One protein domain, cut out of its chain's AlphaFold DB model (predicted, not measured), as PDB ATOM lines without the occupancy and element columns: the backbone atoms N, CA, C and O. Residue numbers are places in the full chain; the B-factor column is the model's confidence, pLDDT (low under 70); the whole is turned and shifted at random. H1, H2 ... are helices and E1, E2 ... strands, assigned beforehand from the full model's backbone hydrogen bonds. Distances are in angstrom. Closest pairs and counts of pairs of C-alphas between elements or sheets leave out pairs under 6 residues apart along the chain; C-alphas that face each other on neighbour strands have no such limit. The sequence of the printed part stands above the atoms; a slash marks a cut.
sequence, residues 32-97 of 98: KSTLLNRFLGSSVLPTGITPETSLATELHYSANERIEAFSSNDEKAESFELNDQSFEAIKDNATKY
ATOM      1  N   LYS A  32      91.971 123.688 108.287       91.75
ATOM      2  CA  LYS A  32      90.804 122.782 108.294       91.75
ATOM      3  C   LYS A  32      91.097 121.450 108.998       91.75
ATOM      4  O   LYS A  32      90.386 121.087 109.929       91.75
ATOM      5  N   SER A  33      92.177 120.763 108.616       90.44
ATOM      6  CA  SER A  33      92.599 119.507 109.255       90.44
ATOM      7  C   SER A  33      92.943 119.710 110.731       90.44
ATOM      8  O   SER A  33      92.543 118.917 111.577       90.44
ATOM      9  N   THR A  34      93.606 120.822 111.071       92.06
ATOM     10  CA  THR A  34      93.898 121.181 112.466       92.06
ATOM     11  C   THR A  34      92.618 121.360 113.281       92.06
ATOM     12  O   THR A  34      92.533 120.841 114.391       92.06
ATOM     13  N   LEU A  35      91.614 122.058 112.744       93.38
ATOM     14  CA  LEU A  35      90.315 122.234 113.397       93.38
ATOM     15  C   LEU A  35      89.633 120.885 113.650       93.38
ATOM     16  O   LEU A  35      89.180 120.637 114.766       93.38
ATOM     17  N   LEU A  36      89.596 120.010 112.642       93.88
ATOM     18  CA  LEU A  36      88.985 118.684 112.744       93.88
ATOM     19  C   LEU A  36      89.695 117.804 113.777       93.88
ATOM     20  O   LEU A  36      89.037 117.270 114.665       93.88
ATOM     21  N   ASN A  37      91.026 117.733 113.750       93.38
ATOM     22  CA  ASN A  37      91.800 116.997 114.756       93.38
ATOM     23  C   ASN A  37      91.527 117.514 116.177       93.38
ATOM     24  O   ASN A  37      91.358 116.745 117.121       93.38
ATOM     25  N   ARG A  38      91.426 118.838 116.346       95.06
ATOM     26  CA  ARG A  38      91.099 119.442 117.647       95.06
ATOM     27  C   ARG A  38      89.678 119.128 118.099       95.06
ATOM     28  O   ARG A  38      89.479 118.945 119.295       95.06
ATOM     29  N   PHE A  39      88.724 119.063 117.175       94.38
ATOM     30  CA  PHE A  39      87.350 118.656 117.462       94.38
ATOM     31  C   PHE A  39      87.261 117.175 117.859       94.38
ATOM     32  O   PHE A  39      86.548 116.842 118.802       94.38
ATOM     33  N   LEU A  40      88.025 116.308 117.191       92.69
ATOM     34  CA  LEU A  40      88.096 114.873 117.488       92.69
ATOM     35  C   LEU A  40      88.905 114.551 118.756       92.69
ATOM     36  O   LEU A  40      88.747 113.480 119.332       92.69
ATOM     37  N   GLY A  41      89.770 115.467 119.199       94.75
ATOM     38  CA  GLY A  41      90.665 115.255 120.340       94.75
ATOM     39  C   GLY A  41      91.884 114.382 120.021       94.75
ATOM     40  O   GLY A  41      92.622 114.013 120.933       94.75
ATOM     41  N   SER A  42      92.121 114.074 118.746       91.25
ATOM     42  CA  SER A  42      93.203 113.215 118.262       91.25
ATOM     43  C   SER A  42      93.756 113.721 116.924       91.25
ATOM     44  O   SER A  42      93.103 114.465 116.194       91.25
ATOM     45  N   SER A  43      95.000 113.356 116.608       89.81
ATOM     46  CA  SER A  43      95.670 113.766 115.368       89.81
ATOM     47  C   SER A  43      95.440 112.730 114.266       89.81
ATOM     48  O   SER A  43      96.311 111.909 114.009       89.81
ATOM     49  N   VAL A  44      94.249 112.747 113.662       90.44
ATOM     50  CA  VAL A  44      93.813 111.759 112.653       90.44
ATOM     51  C   VAL A  44      94.192 112.181 111.235       90.44
ATOM     52  O   VAL A  44      94.602 111.353 110.430       90.44
ATOM     53  N   LEU A  45      94.033 113.466 110.917       90.56
ATOM     54  CA  LEU A  45      94.317 114.018 109.596       90.56
ATOM     55  C   LEU A  45      95.716 114.648 109.543       90.56
ATOM     56  O   LEU A  45      96.095 115.333 110.500       90.56
ATOM     57  N   PRO A  46      96.446 114.536 108.420       87.12
ATOM     58  CA  PRO A  46      97.687 115.276 108.217       87.12
ATOM     59  C   PRO A  46      97.426 116.794 108.157       87.12
ATOM     60  O   PRO A  46      96.376 117.258 107.695       87.12
ATOM     61  N   THR A  47      98.371 117.586 108.675       81.38
ATOM     62  CA  THR A  47      98.236 119.049 108.846       81.38
ATOM     63  C   THR A  47      99.387 119.865 108.242       81.38
ATOM     64  O   THR A  47      99.570 121.024 108.622       81.38
ATOM     65  N   GLY A  48     100.211 119.285 107.374       69.50
ATOM     66  CA  GLY A  48     101.352 119.961 106.765       69.50
ATOM     67  C   GLY A  48     100.972 121.001 105.698       69.50
ATOM     68  O   GLY A  48      99.807 121.242 105.374       69.50
ATOM     69  N   ILE A  49     101.997 121.722 105.226       51.59
ATOM     70  CA  ILE A  49     101.874 122.916 104.365       51.59
ATOM     71  C   ILE A  49     101.974 122.550 102.877       51.59
ATOM     72  O   ILE A  49     101.639 123.366 102.015       51.59
ATOM     73  N   THR A  50     102.416 121.332 102.544       55.56
ATOM     74  CA  THR A  50     102.373 120.891 101.145       55.56
ATOM     75  C   THR A  50     100.907 120.761 100.709       55.56
ATOM     76  O   THR A  50     100.037 120.687 101.579       55.56
ATOM     77  N   PRO A  51     100.560 120.800  99.405       52.56
ATOM     78  CA  PRO A  51      99.185 120.565  98.966       52.56
ATOM     79  C   PRO A  51      98.789 119.120  99.323       52.56
ATOM     80  O   PRO A  51      98.954 118.198  98.534       52.56
ATOM     81  N   GLU A  52      98.375 118.904 100.569       52.06
ATOM     82  CA  GLU A  52      98.163 117.583 101.169       52.06
ATOM     83  C   GLU A  52      96.737 117.100 100.949       52.06
ATOM     84  O   GLU A  52      96.510 115.907 100.798       52.06
ATOM     85  N   THR A  53      95.785 118.025 100.808       55.88
ATOM     86  CA  THR A  53      94.403 117.737 100.409       55.88
ATOM     87  C   THR A  53      94.223 117.893  98.897       55.88
ATOM     88  O   THR A  53      93.377 118.673  98.456       55.88
ATOM     89  N   SER A  54      95.059 117.238  98.085       60.62
ATOM     90  CA  SER A  54      94.771 117.067  96.649       60.62
ATOM     91  C   SER A  54      93.643 116.056  96.419       60.62
ATOM     92  O   SER A  54      92.959 116.131  95.404       60.62
ATOM     93  N   LEU A  55      93.426 115.163  97.389       74.75
ATOM     94  CA  LEU A  55      92.330 114.206  97.427       74.75
ATOM     95  C   LEU A  55      91.233 114.707  98.366       74.75
ATOM     96  O   LEU A  55      91.512 115.197  99.466       74.75
ATOM     97  N   ALA A  56      89.979 114.585  97.933       82.06
ATOM     98  CA  ALA A  56      88.840 114.787  98.816       82.06
ATOM     99  C   ALA A  56      88.908 113.765  99.961       82.06
ATOM    100  O   ALA A  56      89.235 112.601  99.747       82.06
ATOM    101  N   THR A  57      88.652 114.207 101.190       87.88
ATOM    102  CA  THR A  57      88.718 113.347 102.376       87.88
ATOM    103  C   THR A  57      87.422 113.467 103.151       87.88
ATOM    104  O   THR A  57      86.987 114.573 103.478       87.88
ATOM    105  N   GLU A  58      86.838 112.321 103.473       91.31
ATOM    106  CA  GLU A  58      85.663 112.216 104.324       91.31
ATOM    107  C   GLU A  58      86.038 111.542 105.642       91.31
ATOM    108  O   GLU A  58      86.912 110.679 105.697       91.31
ATOM    109  N   LEU A  59      85.363 111.943 106.717       92.38
ATOM    110  CA  LEU A  59      85.482 111.303 108.019       92.38
ATOM    111  C   LEU A  59      84.171 110.591 108.324       92.38
ATOM    112  O   LEU A  59      83.128 111.230 108.452       92.38
ATOM    113  N   HIS A  60      84.253 109.273 108.468       92.00
ATOM    114  CA  HIS A  60      83.126 108.411 108.805       92.00
ATOM    115  C   HIS A  60      83.363 107.745 110.152       92.00
ATOM    116  O   HIS A  60      84.490 107.384 110.496       92.00
ATOM    117  N   TYR A  61      82.290 107.546 110.915       90.56
ATOM    118  CA  TYR A  61      82.365 106.686 112.087       90.56
ATOM    119  C   TYR A  61      82.612 105.235 111.656       90.56
ATOM    120  O   TYR A  61      81.943 104.714 110.764       90.56
ATOM    121  N   SER A  62      83.537 104.564 112.334       91.75
ATOM    122  CA  SER A  62      83.835 103.148 112.141       91.75
ATOM    123  C   SER A  62      84.224 102.528 113.479       91.75
ATOM    124  O   SER A  62      84.866 103.172 114.305       91.75
ATOM    125  N   ALA A  63      83.866 101.259 113.688       93.62
ATOM    126  CA  ALA A  63      84.327 100.499 114.852       93.62
ATOM    127  C   ALA A  63      85.837 100.196 114.798       93.62
ATOM    128  O   ALA A  63      86.446  99.953 115.834       93.62
ATOM    129  N   ASN A  64      86.423 100.216 113.595       93.62
ATOM    130  CA  ASN A  64      87.847  99.995 113.355       93.62
ATOM    131  C   ASN A  64      88.431 101.204 112.620       93.62
ATOM    132  O   ASN A  64      87.963 101.535 111.524       93.62
ATOM    133  N   GLU A  65      89.438 101.843 113.209       93.62
ATOM    134  CA  GLU A  65      90.153 102.967 112.601       93.62
ATOM    135  C   GLU A  65      90.985 102.490 111.407       93.62
ATOM    136  O   GLU A  65      91.717 101.503 111.496       93.62
ATOM    137  N   ARG A  66      90.830 103.170 110.269       95.38
ATOM    138  CA  ARG A  66      91.476 102.843 108.990       95.38
ATOM    139  C   ARG A  66      91.295 103.989 108.007       95.38
ATOM    140  O   ARG A  66      90.396 104.812 108.178       95.38
ATOM    141  N   ILE A  67      92.112 103.997 106.964       94.19
ATOM    142  CA  ILE A  67      91.944 104.872 105.803       94.19
ATOM    143  C   ILE A  67      91.382 104.025 104.661       94.19
ATOM    144  O   ILE A  67      91.901 102.942 104.394       94.19
ATOM    145  N   GLU A  68      90.337 104.503 103.991       93.62
ATOM    146  CA  GLU A  68      89.819 103.906 102.758       93.62
ATOM    147  C   GLU A  68      90.148 104.825 101.582       93.62
ATOM    148  O   GLU A  68      89.690 105.967 101.537       93.62
ATOM    149  N   ALA A  69      90.954 104.335 100.641       92.00
ATOM    150  CA  ALA A  69      91.261 105.045  99.406       92.00
ATOM    151  C   ALA A  69      90.398 104.479  98.272       92.00
ATOM    152  O   ALA A  69      90.524 103.304  97.915       92.00
ATOM    153  N   PHE A  70      89.514 105.312  97.727       89.44
ATOM    154  CA  PHE A  70      88.604 104.958  96.639       89.44
ATOM    155  C   PHE A  70      89.250 105.292  95.301       89.44
ATOM    156  O   PHE A  70      89.840 106.357  95.151       89.44
ATOM    157  N   SER A  71      89.188 104.371  94.338       85.94
ATOM    158  CA  SER A  71      89.624 104.668  92.973       85.94
ATOM    159  C   SER A  71      88.626 105.579  92.257       85.94
ATOM    160  O   SER A  71      87.460 105.629  92.633       85.94
ATOM    161  N   SER A  72      89.054 106.227  91.172       74.12
ATOM    162  CA  SER A  72      88.249 107.159  90.355       74.12
ATOM    163  C   SER A  72      86.881 106.635  89.875       74.12
ATOM    164  O   SER A  72      86.065 107.406  89.374       74.12
ATOM    165  N   ASN A  73      86.640 105.324  89.966       72.19
ATOM    166  CA  ASN A  73      85.402 104.676  89.534       72.19
ATOM    167  C   ASN A  73      84.524 104.215  90.715       72.19
ATOM    168  O   ASN A  73      83.529 103.538  90.475       72.19
ATOM    169  N   ASP A  74      84.906 104.495  91.967       68.81
ATOM    170  CA  ASP A  74      84.219 104.102  93.213       68.81
ATOM    171  C   ASP A  74      83.956 102.587  93.398       68.81
ATOM    172  O   ASP A  74      83.333 102.163  94.370       68.81
ATOM    173  N   GLU A  75      84.451 101.726  92.502       66.38
ATOM    174  CA  GLU A  75      84.160 100.286  92.536       66.38
ATOM    175  C   GLU A  75      84.966  99.521  93.599       66.38
ATOM    176  O   GLU A  75      84.568  98.426  94.006       66.38
ATOM    177  N   LYS A  76      86.121 100.052  94.029       70.44
ATOM    178  CA  LYS A  76      87.003  99.399  95.009       70.44
ATOM    179  C   LYS A  76      87.656 100.409  95.943       70.44
ATOM    180  O   LYS A  76      88.352 101.314  95.488       70.44
ATOM    181  N   ALA A  77      87.487 100.168  97.240       85.69
ATOM    182  CA  ALA A  77      88.254 100.811  98.294       85.69
ATOM    183  C   ALA A  77      89.434  99.919  98.700       85.69
ATOM    184  O   ALA A  77      89.264  98.722  98.956       85.69
ATOM    185  N   GLU A  78      90.625 100.502  98.774       92.38
ATOM    186  CA  GLU A  78      91.773  99.887  99.440       92.38
ATOM    187  C   GLU A  78      91.848 100.396 100.878       92.38
ATOM    188  O   GLU A  78      91.748 101.597 101.124       92.38
ATOM    189  N   SER A  79      91.990  99.472 101.831       94.44
ATOM    190  CA  SER A  79      92.063  99.795 103.255       94.44
ATOM    191  C   SER A  79      93.516  99.845 103.711       94.44
ATOM    192  O   SER A  79      94.274  98.903 103.480       94.44
ATOM    193  N   PHE A  80      93.864 100.903 104.433       94.50
ATOM    194  CA  PHE A  80      95.178 101.123 105.029       94.50
ATOM    195  C   PHE A  80      95.037 101.367 106.532       94.50
ATOM    196  O   PHE A  80      93.964 101.734 107.020       94.50
ATOM    197  N   GLU A  81      96.121 101.165 107.274       95.25
ATOM    198  CA  GLU A  81      96.173 101.561 108.679       95.25
ATOM    199  C   GLU A  81      96.125 103.089 108.808       95.25
ATOM    200  O   GLU A  81      96.592 103.824 107.939       95.25
ATOM    201  N   LEU A  82      95.564 103.584 109.912       92.69
ATOM    202  CA  LEU A  82      95.552 105.014 110.197       92.69
ATOM    203  C   LEU A  82      96.923 105.455 110.731       92.69
ATOM    204  O   LEU A  82      97.168 105.441 111.936       92.69
ATOM    205  N   ASN A  83      97.829 105.814 109.823       92.06
ATOM    206  CA  ASN A  83      99.157 106.337 110.144       92.06
ATOM    207  C   ASN A  83      99.712 107.224 109.016       92.06
ATOM    208  O   ASN A  83      99.244 107.179 107.876       92.06
ATOM    209  N   ASP A  84     100.736 108.015 109.340       88.12
ATOM    210  CA  ASP A  84     101.362 108.954 108.402       88.12
ATOM    211  C   ASP A  84     101.958 108.244 107.177       88.12
ATOM    212  O   ASP A  84     101.859 108.751 106.062       88.12
ATOM    213  N   GLN A  85     102.523 107.040 107.348       91.25
ATOM    214  CA  GLN A  85     103.082 106.275 106.225       91.25
ATOM    215  C   GLN A  85     102.013 105.917 105.187       91.25
ATOM    216  O   GLN A  85     102.281 105.945 103.986       91.25
ATOM    217  N   SER A  86     100.804 105.590 105.642       92.44
ATOM    218  CA  SER A  86      99.682 105.259 104.767       92.44
ATOM    219  C   SER A  86      99.173 106.492 104.027       92.44
ATOM    220  O   SER A  86      98.899 106.405 102.831       92.44
ATOM    221  N   PHE A  87      99.116 107.653 104.690       89.25
ATOM    222  CA  PHE A  87      98.782 108.917 104.025       89.25
ATOM    223  C   PHE A  87      99.777 109.263 102.912       89.25
ATOM    224  O   PHE A  87      99.353 109.579 101.799       89.25
ATOM    225  N   GLU A  88     101.081 109.157 103.177       88.19
ATOM    226  CA  GLU A  88     102.107 109.421 102.160       88.19
ATOM    227  C   GLU A  88     102.014 108.425 100.994       88.19
ATOM    228  O   GLU A  88     102.011 108.833  99.835       88.19
ATOM    229  N   ALA A  89     101.810 107.133 101.272       90.00
ATOM    230  CA  ALA A  89     101.640 106.125 100.224       90.00
ATOM    231  C   ALA A  89     100.423 106.399  99.319       90.00
ATOM    232  O   ALA A  89     100.495 106.200  98.102       90.00
ATOM    233  N   ILE A  90      99.304 106.861  99.888       89.81
ATOM    234  CA  ILE A  90      98.107 107.234  99.121       89.81
ATOM    235  C   ILE A  90      98.387 108.475  98.269       89.81
ATOM    236  O   ILE A  90      98.031 108.503  97.090       89.81
ATOM    237  N   LYS A  91      99.063 109.476  98.837       85.31
ATOM    238  CA  LYS A  91      99.415 110.728  98.159       85.31
ATOM    239  C   LYS A  91     100.382 110.511  96.992       85.31
ATOM    240  O   LYS A  91     100.156 111.063  95.915       85.31
ATOM    241  N   ASP A  92     101.390 109.658  97.163       87.75
ATOM    242  CA  ASP A  92     102.321 109.261  96.097       87.75
ATOM    243  C   ASP A  92     101.604 108.570  94.925       87.75
ATOM    244  O   ASP A  92     102.066 108.611  93.784       87.75
ATOM    245  N   ASN A  93     100.438 107.977  95.194       87.06
ATOM    246  CA  ASN A  93      99.586 107.309  94.217       87.06
ATOM    247  C   ASN A  93      98.276 108.074  93.963       87.06
ATOM    248  O   ASN A  93      97.289 107.463  93.554       87.06
ATOM    249  N   ALA A  94      98.241 109.396  94.181       82.75
ATOM    250  CA  ALA A  94      96.999 110.170  94.128       82.75
ATOM    251  C   ALA A  94      96.229 110.007  92.808       82.75
ATOM    252  O   ALA A  94      95.010 109.930  92.840       82.75
ATOM    253  N   THR A  95      96.912 109.851  91.668       83.88
ATOM    254  CA  THR A  95      96.284 109.617  90.350       83.88
ATOM    255  C   THR A  95      95.447 108.341  90.261       83.88
ATOM    256  O   THR A  95      94.626 108.214  89.358       83.88
ATOM    257  N   LYS A  96      95.656 107.380  91.165       84.31
ATOM    258  CA  LYS A  96      94.850 106.158  91.275       84.31
ATOM    259  C   LYS A  96      93.529 106.401  92.014       84.31
ATOM    260  O   LYS A  96      92.574 105.661  91.784       84.31
ATOM    261  N   TYR A  97      93.505 107.394  92.900       82.25
ATOM    262  CA  TYR A  97      92.421 107.663  93.849       82.25
ATOM    263  C   TYR A  97      91.720 109.014  93.625       82.25
ATOM    264  O   TYR A  97      90.866 109.408  94.413       82.25
TER     265      TYR A  97
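AT A GLANCE: This is residues 32 to 97 of the 98 residues of an uncharacterized protein of Helicobacter pylori GAM249T (UniProt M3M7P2). A small two-stranded hairpin, E1 and E2, has the helix H2 loosely over one of its faces and the short helix H3 near its E1 strand, while the helix H1 lies off to one side, joined to the hairpin by a long looping stretch, residues 41 to 66. The printed part has 66 residues, with three named helices and two named strands in the order H1, E1, E2, H2, H3. The two strands are antiparallel; the class is mixed, helices and strands, with under half of the residues in named elements. The whole is compact, with a radius of gyration of the C-alphas of 11.9 A and spans of 32 by 30 by 18 A.

HOW THE PARTS SIT: H1, residues 32 to 40, is apart from E2, residues 77 to 80, from H2, residues 84 to 92, and from H3, residues 94 to 97. E1, residues 67 to 70, forms a hairpin with E2, at 154 degrees between their directions; N 67 and O 80 are within hydrogen-bond range at 2.9 A, as are N 80 and O 67 at 2.8 A. The closest C-alphas of E1 and H2 are those of Ala 69 and Ile 90, 7.2 A apart. For E2 and H2 they are those of Phe 80 and Ser 86, 6.1 A apart. The closest C-alphas of E1 and H3 are those of Phe 70 and Tyr 97, 5.4 A apart. H2 and H3 are close but not clearly touching, with the C-alphas of Ile 90 and Tyr 97 7.8 A apart. In H1 and H2 every O i to N i+4 pair is within hydrogen-bond range; H3 is too short for such a pair.

IN THESE COORDINATES: H1 is 12.4 A long from C-alpha 32 at (90.804, 122.782, 108.294). E1 is 9.8 A long, E2 9.7 A, H2 12.3 A. H3 is 5.2 A long and ends with C-alpha 97 at (92.421, 107.663, 93.849).

THE WHOLE: The C-alphas of Gly 41 and Asn 73 are the two farthest apart, at 33.0 A. The printed part has no cut, and its long link joins H1 to E1. Residues 48 to 54 and 74 to 75 have pLDDT under 70.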